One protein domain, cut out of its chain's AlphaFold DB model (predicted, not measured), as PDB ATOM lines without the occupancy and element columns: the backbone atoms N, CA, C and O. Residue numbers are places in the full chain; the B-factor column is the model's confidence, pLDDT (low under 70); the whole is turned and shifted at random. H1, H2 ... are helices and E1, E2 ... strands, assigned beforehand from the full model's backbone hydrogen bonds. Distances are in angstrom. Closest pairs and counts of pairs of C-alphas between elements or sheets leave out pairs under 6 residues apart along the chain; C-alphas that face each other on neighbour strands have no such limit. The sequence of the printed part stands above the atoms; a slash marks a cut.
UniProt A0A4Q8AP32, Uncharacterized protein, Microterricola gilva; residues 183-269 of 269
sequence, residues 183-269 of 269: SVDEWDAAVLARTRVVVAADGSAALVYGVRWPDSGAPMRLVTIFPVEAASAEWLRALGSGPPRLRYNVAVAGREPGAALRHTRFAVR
ATOM      1  N   SER A 183      14.046  42.276  33.604       94.19
ATOM      2  CA  SER A 183      12.738  42.548  33.035       94.19
ATOM      3  C   SER A 183      12.692  42.087  31.592       94.19
ATOM      4  O   SER A 183      13.476  42.567  30.777       94.19
ATOM      5  N   VAL A 184      11.689  41.287  31.255       95.69
ATOM      6  CA  VAL A 184      11.343  40.953  29.872       95.69
ATOM      7  C   VAL A 184       9.899  41.377  29.639       95.69
ATOM      8  O   VAL A 184       8.998  40.897  30.318       95.69
ATOM      9  N   ASP A 185       9.677  42.282  28.693       96.31
ATOM     10  CA  ASP A 185       8.348  42.564  28.161       96.31
ATOM     11  C   ASP A 185       8.277  41.965  26.748       96.31
ATOM     12  O   ASP A 185       9.053  42.356  25.880       96.31
ATOM     13  N   GLU A 186       7.348  41.046  26.505       97.00
ATOM     14  CA  GLU A 186       7.085  40.435  25.196       97.00
ATOM     15  C   GLU A 186       5.662  40.816  24.765       97.00
ATOM     16  O   GLU A 186       4.732  40.720  25.563       97.00
ATOM     17  N   TRP A 187       5.455  41.287  23.533       96.75
ATOM     18  CA  TRP A 187       4.123  41.751  23.119       96.75
ATOM     19  C   TRP A 187       3.840  41.633  21.624       96.75
ATOM     20  O   TRP A 187       4.729  41.477  20.781       96.75
ATOM     21  N   ASP A 188       2.558  41.749  21.302       96.00
ATOM     22  CA  ASP A 188       2.048  42.097  19.983       96.00
ATOM     23  C   ASP A 188       0.839  43.042  20.121       96.00
ATOM     24  O   ASP A 188       0.700  43.718  21.139       96.00
ATOM     25  N   ALA A 189      -0.008  43.129  19.093       92.81
ATOM     26  CA  ALA A 189      -1.185  43.994  19.114       92.81
ATOM     27  C   ALA A 189      -2.243  43.583  20.158       92.81
ATOM     28  O   ALA A 189      -2.972  44.438  20.639       92.81
ATOM     29  N   ALA A 190      -2.350  42.301  20.523       93.50
ATOM     30  CA  ALA A 190      -3.432  41.821  21.385       93.50
ATOM     31  C   ALA A 190      -3.024  41.685  22.854       93.50
ATOM     32  O   ALA A 190      -3.872  41.789  23.739       93.50
ATOM     33  N   VAL A 191      -1.748  41.404  23.132       96.19
ATOM     34  CA  VAL A 191      -1.292  41.083  24.487       96.19
ATOM     35  C   VAL A 191       0.118  41.596  24.742       96.19
ATOM     36  O   VAL A 191       0.992  41.534  23.879       96.19
ATOM     37  N   LEU A 192       0.336  42.070  25.967       96.62
ATOM     38  CA  LEU A 192       1.649  42.308  26.545       96.62
ATOM     39  C   LEU A 192       1.842  41.349  27.714       96.62
ATOM     40  O   LEU A 192       1.092  41.400  28.688       96.62
ATOM     41  N   ALA A 193       2.867  40.516  27.613       97.31
ATOM     42  CA  ALA A 193       3.378  39.673  28.674       97.31
ATOM     43  C   ALA A 193       4.586  40.331  29.339       97.31
ATOM     44  O   ALA A 193       5.414  40.965  28.681       97.31
ATOM     45  N   ARG A 194       4.682  40.184  30.657       97.06
ATOM     46  CA  ARG A 194       5.750  40.765  31.459       97.06
ATOM     47  C   ARG A 194       6.301  39.742  32.430       97.06
ATOM     48  O   ARG A 194       5.574  39.239  33.279       97.06
ATOM     49  N   THR A 195       7.610  39.558  32.356       96.69
ATOM     50  CA  THR A 195       8.421  38.804  33.304       96.69
ATOM     51  C   THR A 195       9.281  39.771  34.105       96.69
ATOM     52  O   THR A 195       9.945  40.644  33.539       96.69
ATOM     53  N   ARG A 196       9.296  39.614  35.426       95.50
ATOM     54  CA  ARG A 196      10.138  40.380  36.352       95.50
ATOM     55  C   ARG A 196      10.871  39.409  37.259       95.50
ATOM     56  O   ARG A 196      10.253  38.480  37.765       95.50
ATOM     57  N   VAL A 197      12.161  39.634  37.475       95.25
ATOM     58  CA  VAL A 197      12.945  38.877  38.458       95.25
ATOM     59  C   VAL A 197      13.249  39.789  39.631       95.25
ATOM     60  O   VAL A 197      13.882  40.831  39.457       95.25
ATOM     61  N   VAL A 198      12.780  39.403  40.812       93.19
ATOM     62  CA  VAL A 198      13.104  40.056  42.083       93.19
ATOM     63  C   VAL A 198      14.193  39.257  42.784       93.19
ATOM     64  O   VAL A 198      14.224  38.032  42.664       93.19
ATOM     65  N   VAL A 199      15.102  39.955  43.460       91.50
ATOM     66  CA  VAL A 199      16.213  39.361  44.208       91.50
ATOM     67  C   VAL A 199      16.275  40.057  45.563       91.50
ATOM     68  O   VAL A 199      16.374  41.285  45.614       91.50
ATOM     69  N   ALA A 200      16.172  39.266  46.622       90.44
ATOM     70  CA  ALA A 200      16.284  39.677  48.012       90.44
ATOM     71  C   ALA A 200      17.746  39.930  48.407       90.44
ATOM     72  O   ALA A 200      18.685  39.605  47.670       90.44
ATOM     73  N   ALA A 201      17.956  40.513  49.587       86.56
ATOM     74  CA  ALA A 201      19.297  40.855  50.068       86.56
ATOM     75  C   ALA A 201      20.195  39.624  50.304       86.56
ATOM     76  O   ALA A 201      21.415  39.714  50.158       86.56
ATOM     77  N   ASP A 202      19.600  38.479  50.643       87.88
ATOM     78  CA  ASP A 202      20.289  37.199  50.844       87.88
ATOM     79  C   ASP A 202      20.596  36.456  49.526       87.88
ATOM     80  O   ASP A 202      21.216  35.392  49.541       87.88
ATOM     81  N   GLY A 203      20.190  37.022  48.382       88.94
ATOM     82  CA  GLY A 203      20.348  36.435  47.053       88.94
ATOM     83  C   GLY A 203      19.190  35.537  46.608       88.94
ATOM     84  O   GLY A 203      19.181  35.120  45.446       88.94
ATOM     85  N   SER A 204      18.203  35.273  47.470       91.94
ATOM     86  CA  SER A 204      16.981  34.552  47.108       91.94
ATOM     87  C   SER A 204      16.248  35.297  45.997       91.94
ATOM     88  O   SER A 204      16.104  36.518  46.042       91.94
ATOM     89  N   ALA A 205      15.768  34.578  44.984       93.75
ATOM     90  CA  ALA A 205      15.165  35.195  43.811       93.75
ATOM     91  C   ALA A 205      13.826  34.561  43.444       93.75
ATOM     92  O   ALA A 205      13.602  33.371  43.665       93.75
ATOM     93  N   ALA A 206      12.942  35.355  42.844       94.94
ATOM     94  CA  ALA A 206      11.677  34.880  42.301       94.94
ATOM     95  C   ALA A 206      11.374  35.531  40.954       94.94
ATOM     96  O   ALA A 206      11.666  36.706  40.715       94.94
ATOM     97  N   LEU A 207      10.749  34.750  40.077       96.19
ATOM     98  CA  LEU A 207      10.192  35.220  38.821       96.19
ATOM     99  C   LEU A 207       8.711  35.512  39.022       96.19
ATOM    100  O   LEU A 207       7.969  34.646  39.476       96.19
ATOM    101  N   VAL A 208       8.285  36.713  38.642       97.31
ATOM    102  CA  VAL A 208       6.887  37.147  38.614       97.31
ATOM    103  C   VAL A 208       6.465  37.338  37.165       97.31
ATOM    104  O   VAL A 208       7.152  38.021  36.402       97.31
ATOM    105  N   TYR A 209       5.335  36.749  36.785       98.06
ATOM    106  CA  TYR A 209       4.815  36.814  35.426       98.06
ATOM    107  C   TYR A 209       3.363  37.272  35.394       98.06
ATOM    108  O   TYR A 209       2.525  36.783  36.154       98.06
ATOM    109  N   GLY A 210       3.051  38.179  34.473       98.00
ATOM    110  CA  GLY A 210       1.688  38.636  34.243       98.00
ATOM    111  C   GLY A 210       1.443  39.105  32.818       98.00
ATOM    112  O   GLY A 210       2.373  39.268  32.026       98.00
ATOM    113  N   VAL A 211       0.169  39.326  32.506       97.31
ATOM    114  CA  VAL A 211      -0.289  39.778  31.190       97.31
ATOM    115  C   VAL A 211      -1.274  40.934  31.294       97.31
ATOM    116  O   VAL A 211      -2.017  41.063  32.267       97.31
ATOM    117  N   ARG A 212      -1.307  41.773  30.260       95.69
ATOM    118  CA  ARG A 212      -2.361  42.766  30.038       95.69
ATOM    119  C   ARG A 212      -2.711  42.863  28.562       95.69
ATOM    120  O   ARG A 212      -1.903  42.523  27.700       95.69
ATOM    121  N   TRP A 213      -3.881  43.420  28.289       93.44
ATOM    122  CA  TRP A 213      -4.359  43.709  26.942       93.44
ATOM    123  C   TRP A 213      -4.143  45.201  26.663       93.44
ATOM    124  O   TRP A 213      -4.770  46.018  27.338       93.44
ATOM    125  N   PRO A 214      -3.233  45.582  25.744       85.56
ATOM    126  CA  PRO A 214      -2.860  46.982  25.533       85.56
ATOM    127  C   PRO A 214      -4.049  47.908  25.251       85.56
ATOM    128  O   PRO A 214      -4.132  48.985  25.836       85.56
ATOM    129  N   ASP A 215      -4.996  47.450  24.431       85.06
ATOM    130  CA  ASP A 215      -6.118  48.268  23.960       85.06
ATOM    131  C   ASP A 215      -7.258  48.409  24.979       85.06
ATOM    132  O   ASP A 215      -8.131  49.256  24.816       85.06
ATOM    133  N   SER A 216      -7.275  47.603  26.049       83.06
ATOM    134  CA  SER A 216      -8.358  47.647  27.040       83.06
ATOM    135  C   SER A 216      -8.128  48.667  28.156       83.06
ATOM    136  O   SER A 216      -9.029  48.903  28.958       83.06
ATOM    137  N   GLY A 217      -6.915  49.223  28.267       79.25
ATOM    138  CA  GLY A 217      -6.512  50.051  29.408       79.25
ATOM    139  C   GLY A 217      -6.461  49.293  30.744       79.25
ATOM    140  O   GLY A 217      -6.224  49.908  31.782       79.25
ATOM    141  N   ALA A 218      -6.667  47.971  30.739       85.69
ATOM    142  CA  ALA A 218      -6.685  47.168  31.951       85.69
ATOM    143  C   ALA A 218      -5.296  47.118  32.617       85.69
ATOM    144  O   ALA A 218      -4.265  47.101  31.924       85.69
ATOM    145  N   PRO A 219      -5.249  47.053  33.961       91.75
ATOM    146  CA  PRO A 219      -4.001  46.831  34.672       91.75
ATOM    147  C   PRO A 219      -3.409  45.462  34.321       91.75
ATOM    148  O   PRO A 219      -4.062  44.595  33.733       91.75
ATOM    149  N   MET A 220      -2.144  45.269  34.699       95.31
ATOM    150  CA  MET A 220      -1.528  43.949  34.633       95.31
ATOM    151  C   MET A 220      -2.321  42.961  35.484       95.31
ATOM    152  O   MET A 220      -2.706  43.287  36.603       95.31
ATOM    153  N   ARG A 221      -2.525  41.757  34.958       97.19
ATOM    154  CA  ARG A 221      -3.060  40.629  35.710       97.19
ATOM    155  C   ARG A 221      -1.953  39.628  35.988       97.19
ATOM    156  O   ARG A 221      -1.184  39.283  35.089       97.19
ATOM    157  N   LEU A 222      -1.871  39.173  37.230       98.19
ATOM    158  CA  LEU A 222      -0.895  38.183  37.663       98.19
ATOM    159  C   LEU A 222      -1.235  36.818  37.055       98.19
ATOM    160  O   LEU A 222      -2.397  36.433  36.977       98.19
ATOM    161  N   VAL A 223      -0.228  36.079  36.607       98.12
ATOM    162  CA  VAL A 223      -0.407  34.697  36.140       98.12
ATOM    163  C   VAL A 223       0.300  33.744  37.087       98.12
ATOM    164  O   VAL A 223      -0.287  32.755  37.512       98.12
ATOM    165  N   THR A 224       1.556  34.025  37.435       96.88
ATOM    166  CA  THR A 224       2.313  33.147  38.326       96.88
ATOM    167  C   THR A 224       3.482  33.864  38.996       96.88
ATOM    168  O   THR A 224       3.954  34.901  38.522       96.88
ATOM    169  N   ILE A 225       3.958  33.276  40.091       96.62
ATOM    170  CA  ILE A 225       5.212  33.616  40.765       96.62
ATOM    171  C   ILE A 225       5.872  32.325  41.258       96.62
ATOM    172  O   ILE A 225       5.173  31.424  41.719       96.62
ATOM    173  N   PHE A 226       7.193  32.202  41.152       93.88
ATOM    174  CA  PHE A 226       7.923  31.036  41.661       93.88
ATOM    175  C   PHE A 226       9.387  31.362  41.987       93.88
ATOM    176  O   PHE A 226       9.938  32.297  41.398       93.88
ATOM    177  N   PRO A 227      10.018  30.620  42.919       92.88
ATOM    178  CA  PRO A 227      11.407  30.854  43.285       92.88
ATOM    179  C   PRO A 227      12.353  30.418  42.161       92.88
ATOM    180  O   PRO A 227      12.035  29.530  41.372       92.88
ATOM    181  N   VAL A 228      13.528  31.036  42.106       90.31
ATOM    182  CA  VAL A 228      14.602  30.735  41.155       90.31
ATOM    183  C   VAL A 228      15.852  30.380  41.957       90.31
ATOM    184  O   VAL A 228      16.312  31.193  42.753       90.31
ATOM    185  N   GLU A 229      16.407  29.182  41.745       77.44
ATOM    186  CA  GLU A 229      17.526  28.642  42.544       77.44
ATOM    187  C   GLU A 229      18.813  29.482  42.468       77.44
ATOM    188  O   GLU A 229      19.584  29.506  43.422       77.44
ATOM    189  N   ALA A 230      19.047  30.197  41.362       73.69
ATOM    190  CA  ALA A 230      20.112  31.192  41.261       73.69
ATOM    191  C   ALA A 230      19.837  32.186  40.124       73.69
ATOM    192  O   ALA A 230      19.915  31.842  38.944       73.69
ATOM    193  N   ALA A 231      19.592  33.453  40.464       84.44
ATOM    194  CA  ALA A 231      19.509  34.549  39.497       84.44
ATOM    195  C   ALA A 231      20.912  35.007  39.044       84.44
ATOM    196  O   ALA A 231      21.275  36.176  39.169       84.44
ATOM    197  N   SER A 232      21.732  34.075  38.546       87.31
ATOM    198  CA  SER A 232      23.077  34.395  38.063       87.31
ATOM    199  C   SER A 232      23.012  35.385  36.898       87.31
ATOM    200  O   SER A 232      22.046  35.412  36.136       87.31
ATOM    201  N   ALA A 233      24.062  36.186  36.705       86.88
ATOM    202  CA  ALA A 233      24.100  37.145  35.598       86.88
ATOM    203  C   ALA A 233      23.939  36.464  34.223       86.88
ATOM    204  O   ALA A 233      23.385  37.052  33.295       86.88
ATOM    205  N   GLU A 234      24.416  35.224  34.084       89.38
ATOM    206  CA  GLU A 234      24.212  34.411  32.885       89.38
ATOM    207  C   GLU A 234      22.750  33.991  32.727       89.38
ATOM    208  O   GLU A 234      22.179  34.206  31.660       89.38
ATOM    209  N   TRP A 235      22.125  33.477  33.789       90.19
ATOM    210  CA  TRP A 235      20.718  33.083  33.766       90.19
ATOM    211  C   TRP A 235      19.798  34.273  33.473       90.19
ATOM    212  O   TRP A 235      18.903  34.176  32.632       90.19
ATOM    213  N   LEU A 236      20.066  35.433  34.085       89.88
ATOM    214  CA  LEU A 236      19.323  36.666  33.827       89.88
ATOM    215  C   LEU A 236      19.426  37.071  32.357       89.88
ATOM    216  O   LEU A 236      18.400  37.360  31.749       89.88
ATOM    217  N   ARG A 237      20.627  37.035  31.760       88.00
ATOM    218  CA  ARG A 237      20.819  37.281  30.318       88.00
ATOM    219  C   ARG A 237      20.097  36.250  29.452       88.00
ATOM    220  O   ARG A 237      19.497  36.625  28.445       88.00
ATOM    221  N   ALA A 238      20.125  34.981  29.848       88.25
ATOM    222  CA  ALA A 238      19.463  33.901  29.129       88.25
ATOM    223  C   ALA A 238      17.930  34.031  29.151       88.25
ATOM    224  O   ALA A 238      17.280  33.658  28.176       88.25
ATOM    225  N   LEU A 239      17.346  34.621  30.198       87.94
ATOM    226  CA  LEU A 239      15.901  34.857  30.298       87.94
ATOM    227  C   LEU A 239      15.357  35.702  29.134       87.94
ATOM    228  O   LEU A 239      14.268  35.434  28.632       87.94
ATOM    229  N   GLY A 240      16.121  36.705  28.696       83.62
ATOM    230  CA  GLY A 240      15.796  37.530  27.529       83.62
ATOM    231  C   GLY A 240      16.248  36.930  26.196       83.62
ATOM    232  O   GLY A 240      15.994  37.518  25.145       83.62
ATOM    233  N   SER A 241      16.933  35.783  26.221       82.62
ATOM    234  CA  SER A 241      17.427  35.114  25.023       82.62
ATOM    235  C   SER A 241      16.373  34.138  24.494       82.62
ATOM    236  O   SER A 241      15.970  33.182  25.155       82.62
ATOM    237  N   GLY A 242      15.871  34.405  23.294       86.50
ATOM    238  CA  GLY A 242      14.893  33.554  22.625       86.50
ATOM    239  C   GLY A 242      13.800  34.349  21.917       86.50
ATOM    240  O   GLY A 242      13.656  35.553  22.138       86.50
ATOM    241  N   PRO A 243      13.029  33.687  21.041       93.50
ATOM    242  CA  PRO A 243      11.927  34.335  20.351       93.50
ATOM    243  C   PRO A 243      10.826  34.731  21.349       93.50
ATOM    244  O   PRO A 243      10.537  33.947  22.265       93.50
ATOM    245  N   PRO A 244      10.200  35.909  21.164       96.44
ATOM    246  CA  PRO A 244       9.132  36.377  22.031       96.44
ATOM    247  C   PRO A 244       7.933  35.425  21.999       96.44
ATOM    248  O   PRO A 244       7.476  35.058  20.916       96.44
ATOM    249  N   ARG A 245       7.416  35.011  23.164       96.44
ATOM    250  CA  ARG A 245       6.256  34.101  23.258       96.44
ATOM    251  C   ARG A 245       5.505  34.197  24.585       96.44
ATOM    252  O   ARG A 245       6.039  34.684  25.575       96.44
ATOM    253  N   LEU A 246       4.283  33.672  24.615       96.44
ATOM    254  CA  LEU A 246       3.558  33.386  25.856       96.44
ATOM    255  C   LEU A 246       4.263  32.263  26.642       96.44
ATOM    256  O   LEU A 246       4.825  31.347  26.043       96.44
ATOM    257  N   ARG A 247       4.283  32.346  27.978       94.88
ATOM    258  CA  ARG A 247       5.050  31.438  28.856       94.88
ATOM    259  C   ARG A 247       4.277  31.085  30.120       94.88
ATOM    260  O   ARG A 247       3.294  31.744  30.453       94.88
ATOM    261  N   TYR A 248       4.777  30.088  30.848       93.81
ATOM    262  CA  TYR A 248       4.348  29.771  32.210       93.81
ATOM    263  C   TYR A 248       2.856  29.440  32.282       93.81
ATOM    264  O   TYR A 248       2.135  29.890  33.174       93.81
ATOM    265  N   ASN A 249       2.409  28.651  31.302       94.19
ATOM    266  CA  ASN A 249       1.037  28.168  31.139       94.19
ATOM    267  C   ASN A 249      -0.031  29.260  30.933       94.19
ATOM    268  O   ASN A 249      -1.219  28.950  31.019       94.19
ATOM    269  N   VAL A 250       0.335  30.516  30.640       96.75
ATOM    270  CA  VAL A 250      -0.670  31.552  30.364       96.75
ATOM    271  C   VAL A 250      -1.551  31.169  29.179       96.75
ATOM    272  O   VAL A 250      -1.065  30.725  28.136       96.75
ATOM    273  N   ALA A 251      -2.853  31.368  29.344       96.25
ATOM    274  CA  ALA A 251      -3.828  31.211  28.283       96.25
ATOM    275  C   ALA A 251      -4.302  32.588  27.819       96.25
ATOM    276  O   ALA A 251      -4.548  33.493  28.617       96.25
ATOM    277  N   VAL A 252      -4.415  32.746  26.504       95.00
ATOM    278  CA  VAL A 252      -4.996  33.928  25.869       95.00
ATOM    279  C   VAL A 252      -6.019  33.425  24.866       95.00
ATOM    280  O   VAL A 252      -5.696  32.586  24.028       95.00
ATOM    281  N   ALA A 253      -7.250  33.927  24.955       91.25
ATOM    282  CA  ALA A 253      -8.346  33.493  24.096       91.25
ATOM    283  C   ALA A 253      -7.955  33.497  22.605       91.25
ATOM    284  O   ALA A 253      -7.409  34.476  22.088       91.25
ATOM    285  N   GLY A 254      -8.242  32.386  21.920       91.81
ATOM    286  CA  GLY A 254      -7.935  32.205  20.498       91.81
ATOM    287  C   GLY A 254      -6.457  31.963  20.179       91.81
ATOM    288  O   GLY A 254      -6.071  32.083  19.016       91.81
ATOM    289  N   ARG A 255      -5.621  31.650  21.176       93.69
ATOM    290  CA  ARG A 255      -4.199  31.344  20.986       93.69
ATOM    291  C   ARG A 255      -3.829  30.011  21.613       93.69
ATOM    292  O   ARG A 255      -4.269  29.690  22.713       93.69
ATOM    293  N   GLU A 256      -2.956  29.288  20.924       91.75
ATOM    294  CA  GLU A 256      -2.334  28.086  21.469       91.75
ATOM    295  C   GLU A 256      -1.408  28.429  22.652       91.75
ATOM    296  O   GLU A 256      -0.791  29.506  22.667       91.75
ATOM    297  N   PRO A 257      -1.255  27.523  23.635       89.38
ATOM    298  CA  PRO A 257      -0.232  27.649  24.665       89.38
ATOM    299  C   PRO A 257       1.154  27.863  24.047       89.38
ATOM    300  O   PRO A 257       1.533  27.209  23.078       89.38
ATOM    301  N   GLY A 258       1.920  28.806  24.596       91.94
ATOM    302  CA  GLY A 258       3.252  29.111  24.069       91.94
ATOM    303  C   GLY A 258       3.265  29.906  22.759       91.94
ATOM    304  O   GLY A 258       4.331  30.030  22.153       91.94
ATOM    305  N   ALA A 259       2.121  30.441  22.307       95.62
ATOM    306  CA  ALA A 259       2.038  31.197  21.058       95.62
ATOM    307  C   ALA A 259       3.101  32.302  20.965       95.62
ATOM    308  O   ALA A 259       3.354  33.046  21.920       95.62
ATOM    309  N   ALA A 260       3.697  32.418  19.776       97.06
ATOM    310  CA  ALA A 260       4.691  33.435  19.478       97.06
ATOM    311  C   ALA A 260       4.094  34.848  19.564       97.06
ATOM    312  O   ALA A 260       2.940  35.095  19.208       97.06
ATOM    313  N   LEU A 261       4.925  35.780  20.010       97.25
ATOM    314  CA  LEU A 261       4.672  37.213  20.025       97.25
ATOM    315  C   LEU A 261       5.608  37.891  19.014       97.25
ATOM    316  O   LEU A 261       6.415  37.236  18.357       97.25
ATOM    317  N   ARG A 262       5.463  39.204  18.817       96.94
ATOM    318  CA  ARG A 262       6.177  39.923  17.743       96.94
ATOM    319  C   ARG A 262       7.387  40.693  18.240       96.94
ATOM    320  O   ARG A 262       8.366  40.838  17.515       96.94
ATOM    321  N   HIS A 263       7.302  41.208  19.455       96.81
ATOM    322  CA  HIS A 263       8.262  42.156  19.988       96.81
ATOM    323  C   HIS A 263       8.746  41.711  21.359       96.81
ATOM    324  O   HIS A 263       8.009  41.079  22.114       96.81
ATOM    325  N   THR A 264       9.989  42.065  21.670       96.38
ATOM    326  CA  THR A 264      10.593  41.877  22.986       96.38
ATOM    327  C   THR A 264      11.345  43.137  23.387       96.38
ATOM    328  O   THR A 264      11.935  43.826  22.552       96.38
ATOM    329  N   ARG A 265      11.323  43.441  24.679       95.12
ATOM    330  CA  ARG A 265      12.146  44.453  25.328       95.12
ATOM    331  C   ARG A 265      12.717  43.821  26.577       95.12
ATOM    332  O   ARG A 265      11.976  43.406  27.464       95.12
ATOM    333  N   PHE A 266      14.035  43.820  26.651       93.38
ATOM    334  CA  PHE A 266      14.771  43.178  27.719       93.38
ATOM    335  C   PHE A 266      15.683  44.179  28.424       93.38
ATOM    336  O   PHE A 266      16.316  45.011  27.775       93.38
ATOM    337  N   ALA A 267      15.731  44.098  29.750       90.25
ATOM    338  CA  ALA A 267      16.639  44.864  30.590       90.25
ATOM    339  C   ALA A 267      17.135  43.995  31.752       90.25
ATOM    340  O   ALA A 267      16.357  43.242  32.337       90.25
ATOM    341  N   VAL A 268      18.414  44.135  32.095       88.88
ATOM    342  CA  VAL A 268      19.066  43.527  33.268       88.88
ATOM    343  C   VAL A 268      19.805  44.635  33.997       88.88
ATOM    344  O   VAL A 268      20.352  45.525  33.338       88.88
ATOM    345  N   ARG A 269      19.777  44.599  35.327       80.94
ATOM    346  CA  ARG A 269      20.517  45.525  36.184       80.94
ATOM    347  C   ARG A 269      21.902  44.987  36.524       80.94
ATOM    348  O   ARG A 269      22.019  43.761  36.733       80.94
TER     349      ARG A 269
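AT A GLANCE: This is residues 183 to 269 of the 269 residues of an uncharacterized protein of Microterricola gilva (UniProt A0A4Q8AP32). One twisted sheet of five strands forms a wall, with the long unnamed stretch of residues 240 to 262 looping across one face of it and the short helix H1 beside the strands, nearest to E5 and E1 and over none of them. The strands E1 to E4 run back and forth in turn, and E5 comes back after the long stretch to close the sheet beside E1. The printed part has 87 residues, with five named strands and one named helix in the order E1 E2 E3 E4 H1 E5; the sheet runs E4 E3 E2 E1 E5, all antiparallel. Its class is mostly strand, though 42 of the 87 residues, under half, are in named elements. It is compact, with a radius of gyration of the C-alphas of 13.2 A, and elongated, spanning 40 by 23 by 21 A.

HOW THE PARTS SIT: Begin at E1, residues 183 to 187, an inner strand. E2, residues 192 to 199, forms a hairpin with it, antiparallel at 171 degrees; look for N 193 and O 186 at 2.8 A. E3, residues 205 to 212, forms a hairpin with E2 at 162 degrees, and N 194 and O 210 are 2.8 A apart. E4, residues 221 to 228, forms a hairpin with E3 at 163 degrees, with N 221 and O 211 at 2.8 A; it is an edge strand. E1 to E4 are a meander, each strand the antiparallel neighbour of the one before. H1, residues 233 to 239, is on the sheet at a height of 6.6 A, over none of its strands; every O i to N i+4 pair in it is within hydrogen-bond range. E5, residues 263 to 268, is the other edge strand, antiparallel to E1 at 176 degrees; N 185 and O 265 are 2.8 A apart. The closest C-alphas of H1 and E5 are those of Leu 236 and Val 268, 6.9 A apart. E4 and E5 are apart.

IN THESE COORDINATES: Find C-alpha 183 at (12.738, 42.548, 33.035), where E1 begins; it runs 13.2 A from first to last C-alpha. E2 covers 23.1 A, E3 23.5 A and E4 21.0 A, ending at C-alpha 228, (14.602, 30.735, 41.155). H1 measures 10.0 A. E5 runs 17.2 A to C-alpha 268 at (19.066, 43.527, 33.268).

THE WHOLE: The two C-alphas farthest apart are those of Asp 202 and Gly 254, at 41.7 A. The printed part has no cut and ends at residue 269, the chain's last. The link from H1 to E5, with 23 residues, is long. The mean pLDDT of the printed part is 92.3, and no printed residue is under 70.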